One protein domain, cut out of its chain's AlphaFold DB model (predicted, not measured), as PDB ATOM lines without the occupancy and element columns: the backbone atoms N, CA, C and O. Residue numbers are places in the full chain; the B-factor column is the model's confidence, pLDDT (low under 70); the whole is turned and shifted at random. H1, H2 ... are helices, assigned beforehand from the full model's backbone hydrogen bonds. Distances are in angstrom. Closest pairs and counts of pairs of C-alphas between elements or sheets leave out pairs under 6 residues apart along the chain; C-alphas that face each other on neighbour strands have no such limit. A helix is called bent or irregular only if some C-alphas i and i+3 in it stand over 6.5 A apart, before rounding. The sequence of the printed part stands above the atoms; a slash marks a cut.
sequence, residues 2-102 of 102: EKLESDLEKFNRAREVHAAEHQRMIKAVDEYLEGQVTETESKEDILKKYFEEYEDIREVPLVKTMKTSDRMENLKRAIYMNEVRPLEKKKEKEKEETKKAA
ATOM      1  N   GLU A   2      43.289   1.368 -30.269       59.19
ATOM      2  CA  GLU A   2      43.449   2.813 -30.584       59.19
ATOM      3  C   GLU A   2      44.121   3.696 -29.504       59.19
ATOM      4  O   GLU A   2      44.862   4.620 -29.830       59.19
ATOM      5  N   LYS A   3      43.903   3.443 -28.200       62.00
ATOM      6  CA  LYS A   3      44.529   4.261 -27.134       62.00
ATOM      7  C   LYS A   3      46.050   4.089 -27.038       62.00
ATOM      8  O   LYS A   3      46.736   5.039 -26.684       62.00
ATOM      9  N   LEU A   4      46.566   2.899 -27.356       61.81
ATOM     10  CA  LEU A   4      48.005   2.616 -27.298       61.81
ATOM     11  C   LEU A   4      48.760   3.337 -28.416       61.81
ATOM     12  O   LEU A   4      49.849   3.842 -28.176       61.81
ATOM     13  N   GLU A   5      48.163   3.438 -29.604       59.75
ATOM     14  CA  GLU A   5      48.741   4.169 -30.737       59.75
ATOM     15  C   GLU A   5      48.773   5.680 -30.456       59.75
ATOM     16  O   GLU A   5      49.809   6.316 -30.639       59.75
ATOM     17  N   SER A   6      47.702   6.236 -29.870       73.75
ATOM     18  CA  SER A   6      47.644   7.655 -29.479       73.75
ATOM     19  C   SER A   6      48.658   8.036 -28.391       73.75
ATOM     20  O   SER A   6      49.236   9.126 -28.430       73.75
ATOM     21  N   ASP A   7      48.895   7.166 -27.407       77.62
ATOM     22  CA  ASP A   7      49.864   7.442 -26.342       77.62
ATOM     23  C   ASP A   7      51.313   7.266 -26.825       77.62
ATOM     24  O   ASP A   7      52.195   8.022 -26.405       77.62
ATOM     25  N   LEU A   8      51.551   6.362 -27.783       82.56
ATOM     26  CA  LEU A   8      52.845   6.227 -28.454       82.56
ATOM     27  C   LEU A   8      53.182   7.476 -29.285       82.56
ATOM     28  O   LEU A   8      54.305   7.974 -29.229       82.56
ATOM     29  N   GLU A   9      52.209   8.032 -30.011       84.56
ATOM     30  CA  GLU A   9      52.389   9.268 -30.782       84.56
ATOM     31  C   GLU A   9      52.658  10.486 -29.892       84.56
ATOM     32  O   GLU A   9      53.536  11.295 -30.201       84.56
ATOM     33  N   LYS A  10      51.949  10.622 -28.763       82.62
ATOM     34  CA  LYS A  10      52.210  11.697 -27.790       82.62
ATOM     35  C   LYS A  10      53.608  11.583 -27.194       82.62
ATOM     36  O   LYS A  10      54.288  12.598 -27.061       82.62
ATOM     37  N   PHE A  11      54.040  10.367 -26.864       83.50
ATOM     38  CA  PHE A  11      55.388  10.119 -26.364       83.50
ATOM     39  C   PHE A  11      56.451  10.463 -27.415       83.50
ATOM     40  O   PHE A  11      57.410  11.169 -27.106       83.50
ATOM     41  N   ASN A  12      56.256  10.032 -28.665       81.25
ATOM     42  CA  ASN A  12      57.177  10.331 -29.759       81.25
ATOM     43  C   ASN A  12      57.270  11.838 -30.018       81.25
ATOM     44  O   ASN A  12      58.375  12.374 -30.028       81.25
ATOM     45  N   ARG A  13      56.136  12.545 -30.092       81.06
ATOM     46  CA  ARG A  13      56.129  14.010 -30.227       81.06
ATOM     47  C   ARG A  13      56.812  14.702 -29.051       81.06
ATOM     48  O   ARG A  13      57.604  15.614 -29.262       81.06
ATOM     49  N   ALA A  14      56.542  14.282 -27.815       82.00
ATOM     50  CA  ALA A  14      57.194  14.856 -26.638       82.00
ATOM     51  C   ALA A  14      58.718  14.654 -26.677       82.00
ATOM     52  O   ALA A  14      59.479  15.566 -26.359       82.00
ATOM     53  N   ARG A  15      59.169  13.479 -27.127       82.62
ATOM     54  CA  ARG A  15      60.587  13.160 -27.294       82.62
ATOM     55  C   ARG A  15      61.242  13.981 -28.407       82.62
ATOM     56  O   ARG A  15      62.362  14.446 -28.217       82.62
ATOM     57  N   GLU A  16      60.567  14.183 -29.535       85.69
ATOM     58  CA  GLU A  16      61.052  15.035 -30.632       85.69
ATOM     59  C   GLU A  16      61.176  16.498 -30.201       85.69
ATOM     60  O   GLU A  16      62.207  17.127 -30.440       85.69
ATOM     61  N   VAL A  17      60.164  17.023 -29.504       83.06
ATOM     62  CA  VAL A  17      60.184  18.389 -28.959       83.06
ATOM     63  C   VAL A  17      61.327  18.550 -27.959       83.06
ATOM     64  O   VAL A  17      62.086  19.511 -28.055       83.06
ATOM     65  N   HIS A  18      61.507  17.585 -27.055       77.44
ATOM     66  CA  HIS A  18      62.609  17.597 -26.097       77.44
ATOM     67  C   HIS A  18      63.979  17.521 -26.785       77.44
ATOM     68  O   HIS A  18      64.897  18.246 -26.414       77.44
ATOM     69  N   ALA A  19      64.140  16.675 -27.807       83.12
ATOM     70  CA  ALA A  19      65.390  16.579 -28.559       83.12
ATOM     71  C   ALA A  19      65.715  17.887 -29.299       83.12
ATOM     72  O   ALA A  19      66.858  18.342 -29.273       83.12
ATOM     73  N   ALA A  20      64.710  18.522 -29.910       85.62
ATOM     74  CA  ALA A  20      64.868  19.810 -30.575       85.62
ATOM     75  C   ALA A  20      65.208  20.934 -29.584       85.62
ATOM     76  O   ALA A  20      66.067  21.769 -29.867       85.62
ATOM     77  N   GLU A  21      64.571  20.952 -28.411       84.19
ATOM     78  CA  GLU A  21      64.890  21.897 -27.338       84.19
ATOM     79  C   GLU A  21      66.318  21.687 -26.820       84.19
ATOM     80  O   GLU A  21      67.080  22.646 -26.705       84.19
ATOM     81  N   HIS A  22      66.720  20.432 -26.613       83.06
ATOM     82  CA  HIS A  22      68.078  20.088 -26.210       83.06
ATOM     83  C   HIS A  22      69.114  20.558 -27.241       83.06
ATOM     84  O   HIS A  22      70.117  21.163 -26.881       83.06
ATOM     85  N   GLN A  23      68.861  20.371 -28.538       87.31
ATOM     86  CA  GLN A  23      69.759  20.876 -29.581       87.31
ATOM     87  C   GLN A  23      69.849  22.408 -29.600       87.31
ATOM     88  O   GLN A  23      70.941  22.952 -29.763       87.31
ATOM     89  N   ARG A  24      68.728  23.116 -29.400       89.62
ATOM     90  CA  ARG A  24      68.727  24.587 -29.292       89.62
ATOM     91  C   ARG A  24      69.544  25.060 -28.095       89.62
ATOM     92  O   ARG A  24      70.345  25.975 -28.247       89.62
ATOM     93  N   MET A  25      69.383  24.403 -26.949       91.12
ATOM     94  CA  MET A  25      70.147  24.661 -25.729       91.12
ATOM     95  C   MET A  25      71.654  24.536 -25.978       91.12
ATOM     96  O   MET A  25      72.407  25.463 -25.690       91.12
ATOM     97  N   ILE A  26      72.090  23.408 -26.550       88.50
ATOM     98  CA  ILE A  26      73.503  23.153 -26.858       88.50
ATOM     99  C   ILE A  26      74.058  24.230 -27.796       88.50
ATOM    100  O   ILE A  26      75.121  24.781 -27.521       88.50
ATOM    101  N   LYS A  27      73.316  24.583 -28.855       91.06
ATOM    102  CA  LYS A  27      73.721  25.624 -29.809       91.06
ATOM    103  C   LYS A  27      73.857  26.996 -29.147       91.06
ATOM    104  O   LYS A  27      74.844  27.678 -29.384       91.06
ATOM    105  N   ALA A  28      72.903  27.382 -28.302       91.69
ATOM    106  CA  ALA A  28      72.933  28.668 -27.606       91.69
ATOM    107  C   ALA A  28      74.130  28.775 -26.648       91.69
ATOM    108  O   ALA A  28      74.743  29.833 -26.529       91.69
ATOM    109  N   VAL A  29      74.499  27.667 -25.997       92.19
ATOM    110  CA  VAL A  29      75.715  27.592 -25.176       92.19
ATOM    111  C   VAL A  29      76.968  27.687 -26.036       92.19
ATOM    112  O   VAL A  29      77.880  28.421 -25.678       92.19
ATOM    113  N   ASP A  30      77.026  26.984 -27.169       91.06
ATOM    114  CA  ASP A  30      78.175  27.069 -28.074       91.06
ATOM    115  C   ASP A  30      78.377  28.497 -28.607       91.06
ATOM    116  O   ASP A  30      79.504  28.985 -28.578       91.06
ATOM    117  N   GLU A  31      77.299  29.187 -28.993       92.44
ATOM    118  CA  GLU A  31      77.329  30.595 -29.415       92.44
ATOM    119  C   GLU A  31      77.762  31.530 -28.273       92.44
ATOM    120  O   GLU A  31      78.553  32.450 -28.481       92.44
ATOM    121  N   TYR A  32      77.271  31.291 -27.054       92.56
ATOM    122  CA  TYR A  32      77.664  32.053 -25.869       92.56
ATOM    123  C   TYR A  32      79.154  31.896 -25.546       92.56
ATOM    124  O   TYR A  32      79.825  32.885 -25.264       92.56
ATOM    125  N   LEU A  33      79.681  30.672 -25.619       91.00
ATOM    126  CA  LEU A  33      81.101  30.396 -25.402       91.00
ATOM    127  C   LEU A  33      81.967  31.010 -26.506       91.00
ATOM    128  O   LEU A  33      83.013  31.575 -26.213       91.00
ATOM    129  N   GLU A  34      81.529  30.935 -27.764       91.31
ATOM    130  CA  GLU A  34      82.225  31.567 -28.893       91.31
ATOM    131  C   GLU A  34      82.276  33.088 -28.762       91.31
ATOM    132  O   GLU A  34      83.316  33.687 -29.024       91.31
ATOM    133  N   GLY A  35      81.196  33.710 -28.282       90.00
ATOM    134  CA  GLY A  35      81.152  35.146 -28.008       90.00
ATOM    135  C   GLY A  35      82.058  35.608 -26.860       90.00
ATOM    136  O   GLY A  35      82.285  36.806 -26.724       90.00
ATOM    137  N   GLN A  36      82.567  34.682 -26.043       88.25
ATOM    138  CA  GLN A  36      83.497  34.970 -24.951       88.25
ATOM    139  C   GLN A  36      84.966  34.743 -25.317       88.25
ATOM    140  O   GLN A  36      85.842  35.129 -24.546       88.25
ATOM    141  N   VAL A  37      85.254  34.131 -26.470       90.06
ATOM    142  CA  VAL A  37      86.634  33.915 -26.919       90.06
ATOM    143  C   VAL A  37      87.312  35.263 -27.151       90.06
ATOM    144  O   VAL A  37      86.769  36.144 -27.820       90.06
ATOM    145  N   THR A  38      88.519  35.411 -26.614       89.06
ATOM    146  CA  THR A  38      89.345  36.616 -26.772       89.06
ATOM    147  C   THR A  38      90.709  36.250 -27.350       89.06
ATOM    148  O   THR A  38      91.042  35.076 -27.485       89.06
ATOM    149  N   GLU A  39      91.538  37.247 -27.676       83.19
ATOM    150  CA  GLU A  39      92.915  37.007 -28.145       83.19
ATOM    151  C   GLU A  39      93.783  36.279 -27.104       83.19
ATOM    152  O   GLU A  39      94.753  35.614 -27.462       83.19
ATOM    153  N   THR A  40      93.437  36.395 -25.819       86.56
ATOM    154  CA  THR A  40      94.198  35.821 -24.701       86.56
ATOM    155  C   THR A  40      93.574  34.566 -24.107       86.56
ATOM    156  O   THR A  40      94.224  33.899 -23.308       86.56
ATOM    157  N   GLU A  41      92.322  34.257 -24.443       89.88
ATOM    158  CA  GLU A  41      91.581  33.165 -23.820       89.88
ATOM    159  C   GLU A  41      90.824  32.349 -24.861       89.88
ATOM    160  O   GLU A  41      89.963  32.863 -25.582       89.88
ATOM    161  N   SER A  42      91.150  31.058 -24.920       91.06
ATOM    162  CA  SER A  42      90.529  30.131 -25.857       91.06
ATOM    163  C   SER A  42      89.188  29.608 -25.339       91.06
ATOM    164  O   SER A  42      88.892  29.626 -24.143       91.06
ATOM    165  N   LYS A  43      88.381  29.047 -26.247       86.50
ATOM    166  CA  LYS A  43      87.132  28.351 -25.895       86.50
ATOM    167  C   LYS A  43      87.369  27.216 -24.889       86.50
ATOM    168  O   LYS A  43      86.511  26.960 -24.048       86.50
ATOM    169  N   GLU A  44      88.516  26.541 -24.969       86.75
ATOM    170  CA  GLU A  44      88.883  25.455 -24.054       86.75
ATOM    171  C   GLU A  44      89.187  25.971 -22.643       86.75
ATOM    172  O   GLU A  44      88.777  25.343 -21.666       86.75
ATOM    173  N   ASP A  45      89.828  27.136 -22.525       88.56
ATOM    174  CA  ASP A  45      90.105  27.771 -21.232       88.56
ATOM    175  C   ASP A  45      88.811  28.217 -20.544       88.56
ATOM    176  O   ASP A  45      88.603  27.932 -19.363       88.56
ATOM    177  N   ILE A  46      87.897  28.832 -21.301       89.44
ATOM    178  CA  ILE A  46      86.568  29.239 -20.817       89.44
ATOM    179  C   ILE A  46      85.781  28.009 -20.350       89.44
ATOM    180  O   ILE A  46      85.208  27.995 -19.259       89.44
ATOM    181  N   LEU A  47      85.782  26.940 -21.152       86.38
ATOM    182  CA  LEU A  47      85.138  25.679 -20.790       86.38
ATOM    183  C   LEU A  47      85.726  25.090 -19.513       86.38
ATOM    184  O   LEU A  47      84.967  24.615 -18.674       86.38
ATOM    185  N   LYS A  48      87.050  25.133 -19.344       86.56
ATOM    186  CA  LYS A  48      87.716  24.649 -18.134       86.56
ATOM    187  C   LYS A  48      87.300  25.451 -16.899       86.56
ATOM    188  O   LYS A  48      87.047  24.841 -15.867       86.56
ATOM    189  N   LYS A  49      87.163  26.775 -17.006       88.88
ATOM    190  CA  LYS A  49      86.655  27.617 -15.908       88.88
ATOM    191  C   LYS A  49      85.236  27.223 -15.509       88.88
ATOM    192  O   LYS A  49      84.993  26.970 -14.336       88.88
ATOM    193  N   TYR A  50      84.327  27.069 -16.474       88.12
ATOM    194  CA  TYR A  50      82.964  26.600 -16.186       88.12
ATOM    195  C   TYR A  50      82.927  25.176 -15.647       88.12
ATOM    196  O   TYR A  50      82.068  24.838 -14.836       88.12
ATOM    197  N   PHE A  51      83.845  24.329 -16.101       84.69
ATOM    198  CA  PHE A  51      84.015  23.003 -15.544       84.69
ATOM    199  C   PHE A  51      84.412  23.091 -14.076       84.69
ATOM    200  O   PHE A  51      83.829  22.415 -13.252       84.69
ATOM    201  N   GLU A  52      85.350  23.952 -13.706       83.94
ATOM    202  CA  GLU A  52      85.727  24.139 -12.306       83.94
ATOM    203  C   GLU A  52      84.595  24.761 -11.474       83.94
ATOM    204  O   GLU A  52      84.370  24.309 -10.357       83.94
ATOM    205  N   GLU A  53      83.850  25.719 -12.032       85.19
ATOM    206  CA  GLU A  53      82.758  26.436 -11.362       85.19
ATOM    207  C   GLU A  53      81.502  25.575 -11.149       85.19
ATOM    208  O   GLU A  53      80.923  25.567 -10.063       85.19
ATOM    209  N   TYR A  54      81.070  24.824 -12.166       81.56
ATOM    210  CA  TYR A  54      79.845  24.019 -12.108       81.56
ATOM    211  C   TYR A  54      80.092  22.536 -11.829       81.56
ATOM    212  O   TYR A  54      79.176  21.842 -11.388       81.56
ATOM    213  N   GLU A  55      81.312  22.033 -12.044       71.44
ATOM    214  CA  GLU A  55      81.731  20.721 -11.536       71.44
ATOM    215  C   GLU A  55      82.263  20.805 -10.095       71.44
ATOM    216  O   GLU A  55      82.744  19.805  -9.563       71.44
ATOM    217  N   ASP A  56      82.090  21.933  -9.390       57.78
ATOM    218  CA  ASP A  56      82.268  22.004  -7.926       57.78
ATOM    219  C   ASP A  56      81.173  21.242  -7.138       57.78
ATOM    220  O   ASP A  56      81.013  21.364  -5.929       57.78
ATOM    221  N   ILE A  57      80.456  20.343  -7.823       49.34
ATOM    222  CA  ILE A  57      79.777  19.179  -7.244       49.34
ATOM    223  C   ILE A  57      80.756  17.987  -7.242       49.34
ATOM    224  O   ILE A  57      80.451  16.872  -7.678       49.34
ATOM    225  N   ARG A  58      81.990  18.201  -6.785       49.16
ATOM    226  CA  ARG A  58      82.953  17.119  -6.569       49.16
ATOM    227  C   ARG A  58      82.743  16.546  -5.174       49.16
ATOM    228  O   ARG A  58      83.279  17.075  -4.219       49.16
ATOM    229  N   GLU A  59      81.981  15.450  -5.104       46.06
ATOM    230  CA  GLU A  59      82.323  14.241  -4.319       46.06
ATOM    231  C   GLU A  59      81.301  13.088  -4.449       46.06
ATOM    232  O   GLU A  59      81.190  12.234  -3.574       46.06
ATOM    233  N   VAL A  60      80.572  12.972  -5.568       50.66
ATOM    234  CA  VAL A  60      79.754  11.769  -5.814       50.66
ATOM    235  C   VAL A  60      80.525  10.805  -6.728       50.66
ATOM    236  O   VAL A  60      80.835  11.174  -7.865       50.66
ATOM    237  N   PRO A  61      80.826   9.561  -6.298       55.69
ATOM    238  CA  PRO A  61      81.582   8.575  -7.084       55.69
ATOM    239  C   PRO A  61      81.046   8.341  -8.506       55.69
ATOM    240  O   PRO A  61      81.818   8.004  -9.403       55.69
ATOM    241  N   LEU A  62      79.745   8.571  -8.730       54.78
ATOM    242  CA  LEU A  62      79.101   8.425 -10.036       54.78
ATOM    243  C   LEU A  62      79.717   9.318 -11.123       54.78
ATOM    244  O   LEU A  62      79.877   8.854 -12.250       54.78
ATOM    245  N   VAL A  63      80.118  10.556 -10.809       58.00
ATOM    246  CA  VAL A  63      80.591  11.521 -11.826       58.00
ATOM    247  C   VAL A  63      81.924  11.084 -12.445       58.00
ATOM    248  O   VAL A  63      82.140  11.261 -13.642       58.00
ATOM    249  N   LYS A  64      82.790  10.408 -11.674       59.25
ATOM    250  CA  LYS A  64      84.066   9.859 -12.177       59.25
ATOM    251  C   LYS A  64      83.879   8.694 -13.153       59.25
ATOM    252  O   LYS A  64      84.791   8.406 -13.922       59.25
ATOM    253  N   THR A  65      82.722   8.030 -13.125       67.12
ATOM    254  CA  THR A  65      82.399   6.903 -14.019       67.12
ATOM    255  C   THR A  65      81.646   7.319 -15.282       67.12
ATOM    256  O   THR A  65      81.443   6.494 -16.172       67.12
ATOM    257  N   MET A  66      81.237   8.588 -15.385       69.75
ATOM    258  CA  MET A  66      80.528   9.098 -16.557       69.75
ATOM    259  C   MET A  66      81.462   9.236 -17.757       69.75
ATOM    260  O   MET A  66      82.634   9.601 -17.625       69.75
ATOM    261  N   LYS A  67      80.920   8.998 -18.954       78.00
ATOM    262  CA  LYS A  67      81.642   9.258 -20.200       78.00
ATOM    263  C   LYS A  67      81.874  10.760 -20.361       78.00
ATOM    264  O   LYS A  67      81.058  11.578 -19.941       78.00
ATOM    265  N   THR A  68      82.968  11.123 -21.026       75.12
ATOM    266  CA  THR A  68      83.315  12.523 -21.314       75.12
ATOM    267  C   THR A  68      82.200  13.261 -22.062       75.12
ATOM    268  O   THR A  68      81.955  14.429 -21.771       75.12
ATOM    269  N   SER A  69      81.485  12.581 -22.968       78.44
ATOM    270  CA  SER A  69      80.315  13.130 -23.673       78.44
ATOM    271  C   SER A  69      79.233  13.601 -22.705       78.44
ATOM    272  O   SER A  69      78.778  14.737 -22.786       78.44
ATOM    273  N   ASP A  70      78.882  12.757 -21.739       79.88
ATOM    274  CA  ASP A  70      77.762  12.988 -20.826       79.88
ATOM    275  C   ASP A  70      78.112  14.089 -19.815       79.88
ATOM    276  O   ASP A  70      77.269  14.900 -19.433       79.88
ATOM    277  N   ARG A  71      79.389  14.162 -19.410       78.00
ATOM    278  CA  ARG A  71      79.911  15.264 -18.587       78.00
ATOM    279  C   ARG A  71      79.826  16.596 -19.324       78.00
ATOM    280  O   ARG A  71      79.393  17.584 -18.740       78.00
ATOM    281  N   MET A  72      80.190  16.613 -20.604       83.50
ATOM    282  CA  MET A  72      80.119  17.816 -21.430       83.50
ATOM    283  C   MET A  72      78.672  18.269 -21.664       83.50
ATOM    284  O   MET A  72      78.380  19.458 -21.573       83.50
ATOM    285  N   GLU A  73      77.744  17.344 -21.917       84.88
ATOM    286  CA  GLU A  73      76.318  17.674 -22.037       84.88
ATOM    287  C   GLU A  73      75.757  18.262 -20.736       84.88
ATOM    288  O   GLU A  73      75.077  19.290 -20.764       84.88
ATOM    289  N   ASN A  74      76.097  17.669 -19.588       83.44
ATOM    290  CA  ASN A  74      75.698  18.195 -18.281       83.44
ATOM    291  C   ASN A  74      76.276  19.585 -18.012       83.44
ATOM    292  O   ASN A  74      75.552  20.460 -17.535       83.44
ATOM    293  N   LEU A  75      77.545  19.809 -18.360       85.50
ATOM    294  CA  LEU A  75      78.175  21.120 -18.260       85.50
ATOM    295  C   LEU A  75      77.435  22.148 -19.115       85.50
ATOM    296  O   LEU A  75      77.051  23.204 -18.619       85.50
ATOM    297  N   LYS A  76      77.182  21.833 -20.390       88.31
ATOM    298  CA  LYS A  76      76.451  22.735 -21.287       88.31
ATOM    299  C   LYS A  76      75.051  23.031 -20.754       88.31
ATOM    300  O   LYS A  76      74.616  24.177 -20.789       88.31
ATOM    301  N   ARG A  77      74.363  22.040 -20.185       87.56
ATOM    302  CA  ARG A  77      73.070  22.253 -19.522       87.56
ATOM    303  C   ARG A  77      73.179  23.190 -18.316       87.56
ATOM    304  O   ARG A  77      72.306  24.040 -18.144       87.56
ATOM    305  N   ALA A  78      74.225  23.058 -17.501       87.44
ATOM    306  CA  ALA A  78      74.473  23.944 -16.365       87.44
ATOM    307  C   ALA A  78      74.739  25.388 -16.825       87.44
ATOM    308  O   ALA A  78      74.059  26.303 -16.360       87.44
ATOM    309  N   ILE A  79      75.626  25.578 -17.808       89.56
ATOM    310  CA  ILE A  79      75.904  26.890 -18.417       89.56
ATOM    311  C   ILE A  79      74.617  27.492 -18.991       89.56
ATOM    312  O   ILE A  79      74.318  28.663 -18.770       89.56
ATOM    313  N   TYR A  80      73.802  26.695 -19.689       89.62
ATOM    314  CA  TYR A  80      72.549  27.192 -20.244       89.62
ATOM    315  C   TYR A  80      71.607  27.725 -19.164       89.62
ATOM    316  O   TYR A  80      71.042  28.806 -19.300       89.62
ATOM    317  N   MET A  81      71.411  26.958 -18.093       88.19
ATOM    318  CA  MET A  81      70.436  27.298 -17.061       88.19
ATOM    319  C   MET A  81      70.861  28.503 -16.217       88.19
ATOM    320  O   MET A  81      69.986  29.283 -15.836       88.19
ATOM    321  N   ASN A  82      72.162  28.647 -15.951       89.06
ATOM    322  CA  ASN A  82      72.706  29.698 -15.090       89.06
ATOM    323  C   ASN A  82      73.083  30.972 -15.857       89.06
ATOM    324  O   ASN A  82      72.778  32.063 -15.387       89.06
ATOM    325  N   GLU A  83      73.638  30.847 -17.066       90.62
ATOM    326  CA  GLU A  83      74.183  31.988 -17.814       90.62
ATOM    327  C   GLU A  83      73.317  32.366 -19.018       90.62
ATOM    328  O   GLU A  83      72.846  33.498 -19.138       90.62
ATOM    329  N   VAL A  84      73.041  31.414 -19.913       90.19
ATOM    330  CA  VAL A  84      72.433  31.721 -21.222       90.19
ATOM    331  C   VAL A  84      70.946  32.053 -21.101       90.19
ATOM    332  O   VAL A  84      70.496  33.107 -21.550       90.19
ATOM    333  N   ARG A  85      70.159  31.186 -20.460       88.69
ATOM    334  CA  ARG A  85      68.700  31.322 -20.357       88.69
ATOM    335  C   ARG A  85      68.275  32.614 -19.649       88.69
ATOM    336  O   ARG A  85      67.305  33.233 -20.098       88.69
ATOM    337  N   PRO A  86      68.930  33.067 -18.561       90.44
ATOM    338  CA  PRO A  86      68.623  34.371 -17.976       90.44
ATOM    339  C   PRO A  86      68.886  35.538 -18.933       90.44
ATOM    340  O   PRO A  86      68.099  36.486 -18.947       90.44
ATOM    341  N   LEU A  87      69.943  35.470 -19.750       87.56
ATOM    342  CA  LEU A  87      70.245  36.489 -20.761       87.56
ATOM    343  C   LEU A  87      69.213  36.491 -21.895       87.56
ATOM    344  O   LEU A  87      68.757  37.563 -22.293       87.56
ATOM    345  N   GLU A  88      68.796  35.320 -22.380       85.44
ATOM    346  CA  GLU A  88      67.721  35.199 -23.378       85.44
ATOM    347  C   GLU A  88      66.419  35.818 -22.864       85.44
ATOM    348  O   GLU A  88      65.855  36.699 -23.511       85.44
ATOM    349  N   LYS A  89      66.005  35.458 -21.643       85.38
ATOM    350  CA  LYS A  89      64.786  35.993 -21.022       85.38
ATOM    351  C   LYS A  89      64.822  37.508 -20.835       85.38
ATOM    352  O   LYS A  89      63.778  38.152 -20.924       85.38
ATOM    353  N   LYS A  90      65.989  38.088 -20.534       85.50
ATOM    354  CA  LYS A  90      66.156  39.549 -20.457       85.50
ATOM    355  C   LYS A  90      65.961  40.186 -21.836       85.50
ATOM    356  O   LYS A  90      65.111  41.061 -21.966       85.50
ATOM    357  N   LYS A  91      66.627  39.657 -22.870       82.69
ATOM    358  CA  LYS A  91      66.498  40.135 -24.259       82.69
ATOM    359  C   LYS A  91      65.067  40.027 -24.795       82.69
ATOM    360  O   LYS A  91      64.633  40.880 -25.567       82.69
ATOM    361  N   GLU A  92      64.336  38.974 -24.431       83.31
ATOM    362  CA  GLU A  92      62.927  38.811 -24.804       83.31
ATOM    363  C   GLU A  92      62.045  39.900 -24.184       83.31
ATOM    364  O   GLU A  92      61.228  40.492 -24.891       83.31
ATOM    365  N   LYS A  93      62.255  40.219 -22.900       83.69
ATOM    366  CA  LYS A  93      61.528  41.295 -22.212       83.69
ATOM    367  C   LYS A  93      61.804  42.662 -22.832       83.69
ATOM    368  O   LYS A  93      60.859  43.356 -23.188       83.69
ATOM    369  N   GLU A  94      63.072  42.990 -23.075       81.19
ATOM    370  CA  GLU A  94      63.461  44.266 -23.693       81.19
ATOM    371  C   GLU A  94      62.826  44.438 -25.086       81.19
ATOM    372  O   GLU A  94      62.318  45.509 -25.428       81.19
ATOM    373  N   LYS A  95      62.772  43.367 -25.891       76.44
ATOM    374  CA  LYS A  95      62.108  43.384 -27.206       76.44
ATOM    375  C   LYS A  95      60.594  43.577 -27.112       76.44
ATOM    376  O   LYS A  95      60.019  44.205 -28.000       76.44
ATOM    377  N   GLU A  96      59.940  43.028 -26.091       76.88
ATOM    378  CA  GLU A  96      58.504  43.222 -25.875       76.88
ATOM    379  C   GLU A  96      58.192  44.655 -25.419       76.88
ATOM    380  O   GLU A  96      57.241  45.264 -25.910       76.88
ATOM    381  N   GLU A  97      59.026  45.226 -24.548       74.06
ATOM    382  CA  GLU A  97      58.891  46.605 -24.067       74.06
ATOM    383  C   GLU A  97      59.110  47.624 -25.192       74.06
ATOM    384  O   GLU A  97      58.318  48.553 -25.351       74.06
ATOM    385  N   THR A  98      60.101  47.394 -26.059       66.38
ATOM    386  CA  THR A  98      60.362  48.269 -27.216       66.38
ATOM    387  C   THR A  98      59.217  48.231 -28.240       66.38
ATOM    388  O   THR A  98      58.919  49.237 -28.873       66.38
ATOM    389  N   LYS A  99      58.536  47.083 -28.389       70.50
ATOM    390  CA  LYS A  99      57.365  46.938 -29.276       70.50
ATOM    391  C   LYS A  99      56.080  47.547 -28.715       70.50
ATOM    392  O   LYS A  99      55.175  47.812 -29.493       70.50
ATOM    393  N   LYS A 100      55.969  47.722 -27.396       64.19
ATOM    394  CA  LYS A 100      54.825  48.392 -26.748       64.19
ATOM    395  C   LYS A 100      54.989  49.913 -26.678       64.19
ATOM    396  O   LYS A 100      54.004  50.610 -26.466       64.19
ATOM    397  N   ALA A 101      56.219  50.408 -26.823       58.66
ATOM    398  CA  ALA A 101      56.553  51.832 -26.815       58.66
ATOM    399  C   ALA A 101      56.560  52.489 -28.214       58.66
ATOM    400  O   ALA A 101      56.754  53.701 -28.298       58.66
ATOM    401  N   ALA A 102      56.366  51.706 -29.283       52.50
ATOM    402  CA  ALA A 102      56.241  52.156 -30.674       52.50
ATOM    403  C   ALA A 102      54.787  52.047 -31.148       52.50
ATOM    404  O   ALA A 102      54.361  52.937 -31.916       52.50
TER     405      ALA A 102
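AT A GLANCE: This is residues 2 to 102 of the 102 residues of an uncharacterized protein of Candidatus Moranbacteria bacterium RBG_13_45_13 (UniProt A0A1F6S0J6). Two long helices, H1 and the bent H4, cross as a lopsided X, with residues 25 to 29 of H1 on arm H4a, and H2 packs on both near the crossing. Residues 2 to 21 of H1 stick out as one arm and residues 89 to 102 as another, while small H3 sits beyond the start of H4a. The printed part has 101 residues with four named helices, H1 to H4 in chain order, and no named strand: all helix. It is loose, with a radius of gyration of the C-alphas of 18.3 A, and flat, spanning 59 by 54 by 22 A.

IN THESE COORDINATES: H1, residues 2 to 34, runs 48.3 A from C-alpha 2 at (43.449, 2.813, -30.584). H2 is residues 43 to 54, 16.2 A, and H3 residues 61 to 65, 7.2 A. H4, residues 68 to 100, was assigned as one helix by its hydrogen bonds but is bent, C-alphas 82 and 85 being 6.8 A apart. Its arms are H4a, residues 68 to 82, 21.1 A, and H4b, residues 85 to 100, 22.9 A, ending at C-alpha 100 (54.825, 48.392, -26.748).

HOW THE PARTS SIT: H1 touches H4a about perpendicular, at 80 degrees; their closest C-alphas, Val 29 and Tyr 80, are 5.9 A apart. H1 touches H2 with residues 33 to 34 alone, closest C-alphas Leu 33 and Lys 43, 6.4 A, at a steep tilt of 64 degrees, opposite ways. H2 touches H4a with residues 50 to 54 alone, closest C-alphas Phe 51 and Leu 75, 6.7 A, about perpendicular at 75 degrees. H3 is close to H4a but not clearly touching, and apart from H2. H4a and H4b stand at 38 degrees, only just steep. Every O i to N i+4 pair is within hydrogen-bond range in H1, H2, H4a and H4b; H3 has 0 of 1, but 2 of 2 O i to N i+3 pairs.

THE WHOLE: The C-alphas of Glu 2 and Thr 40 are farthest apart, 60.8 A. The printed part has no cut and no long link. The pLDDT is under 70 at residues 2 to 5, 56 to 66, 98 and 100 to 102.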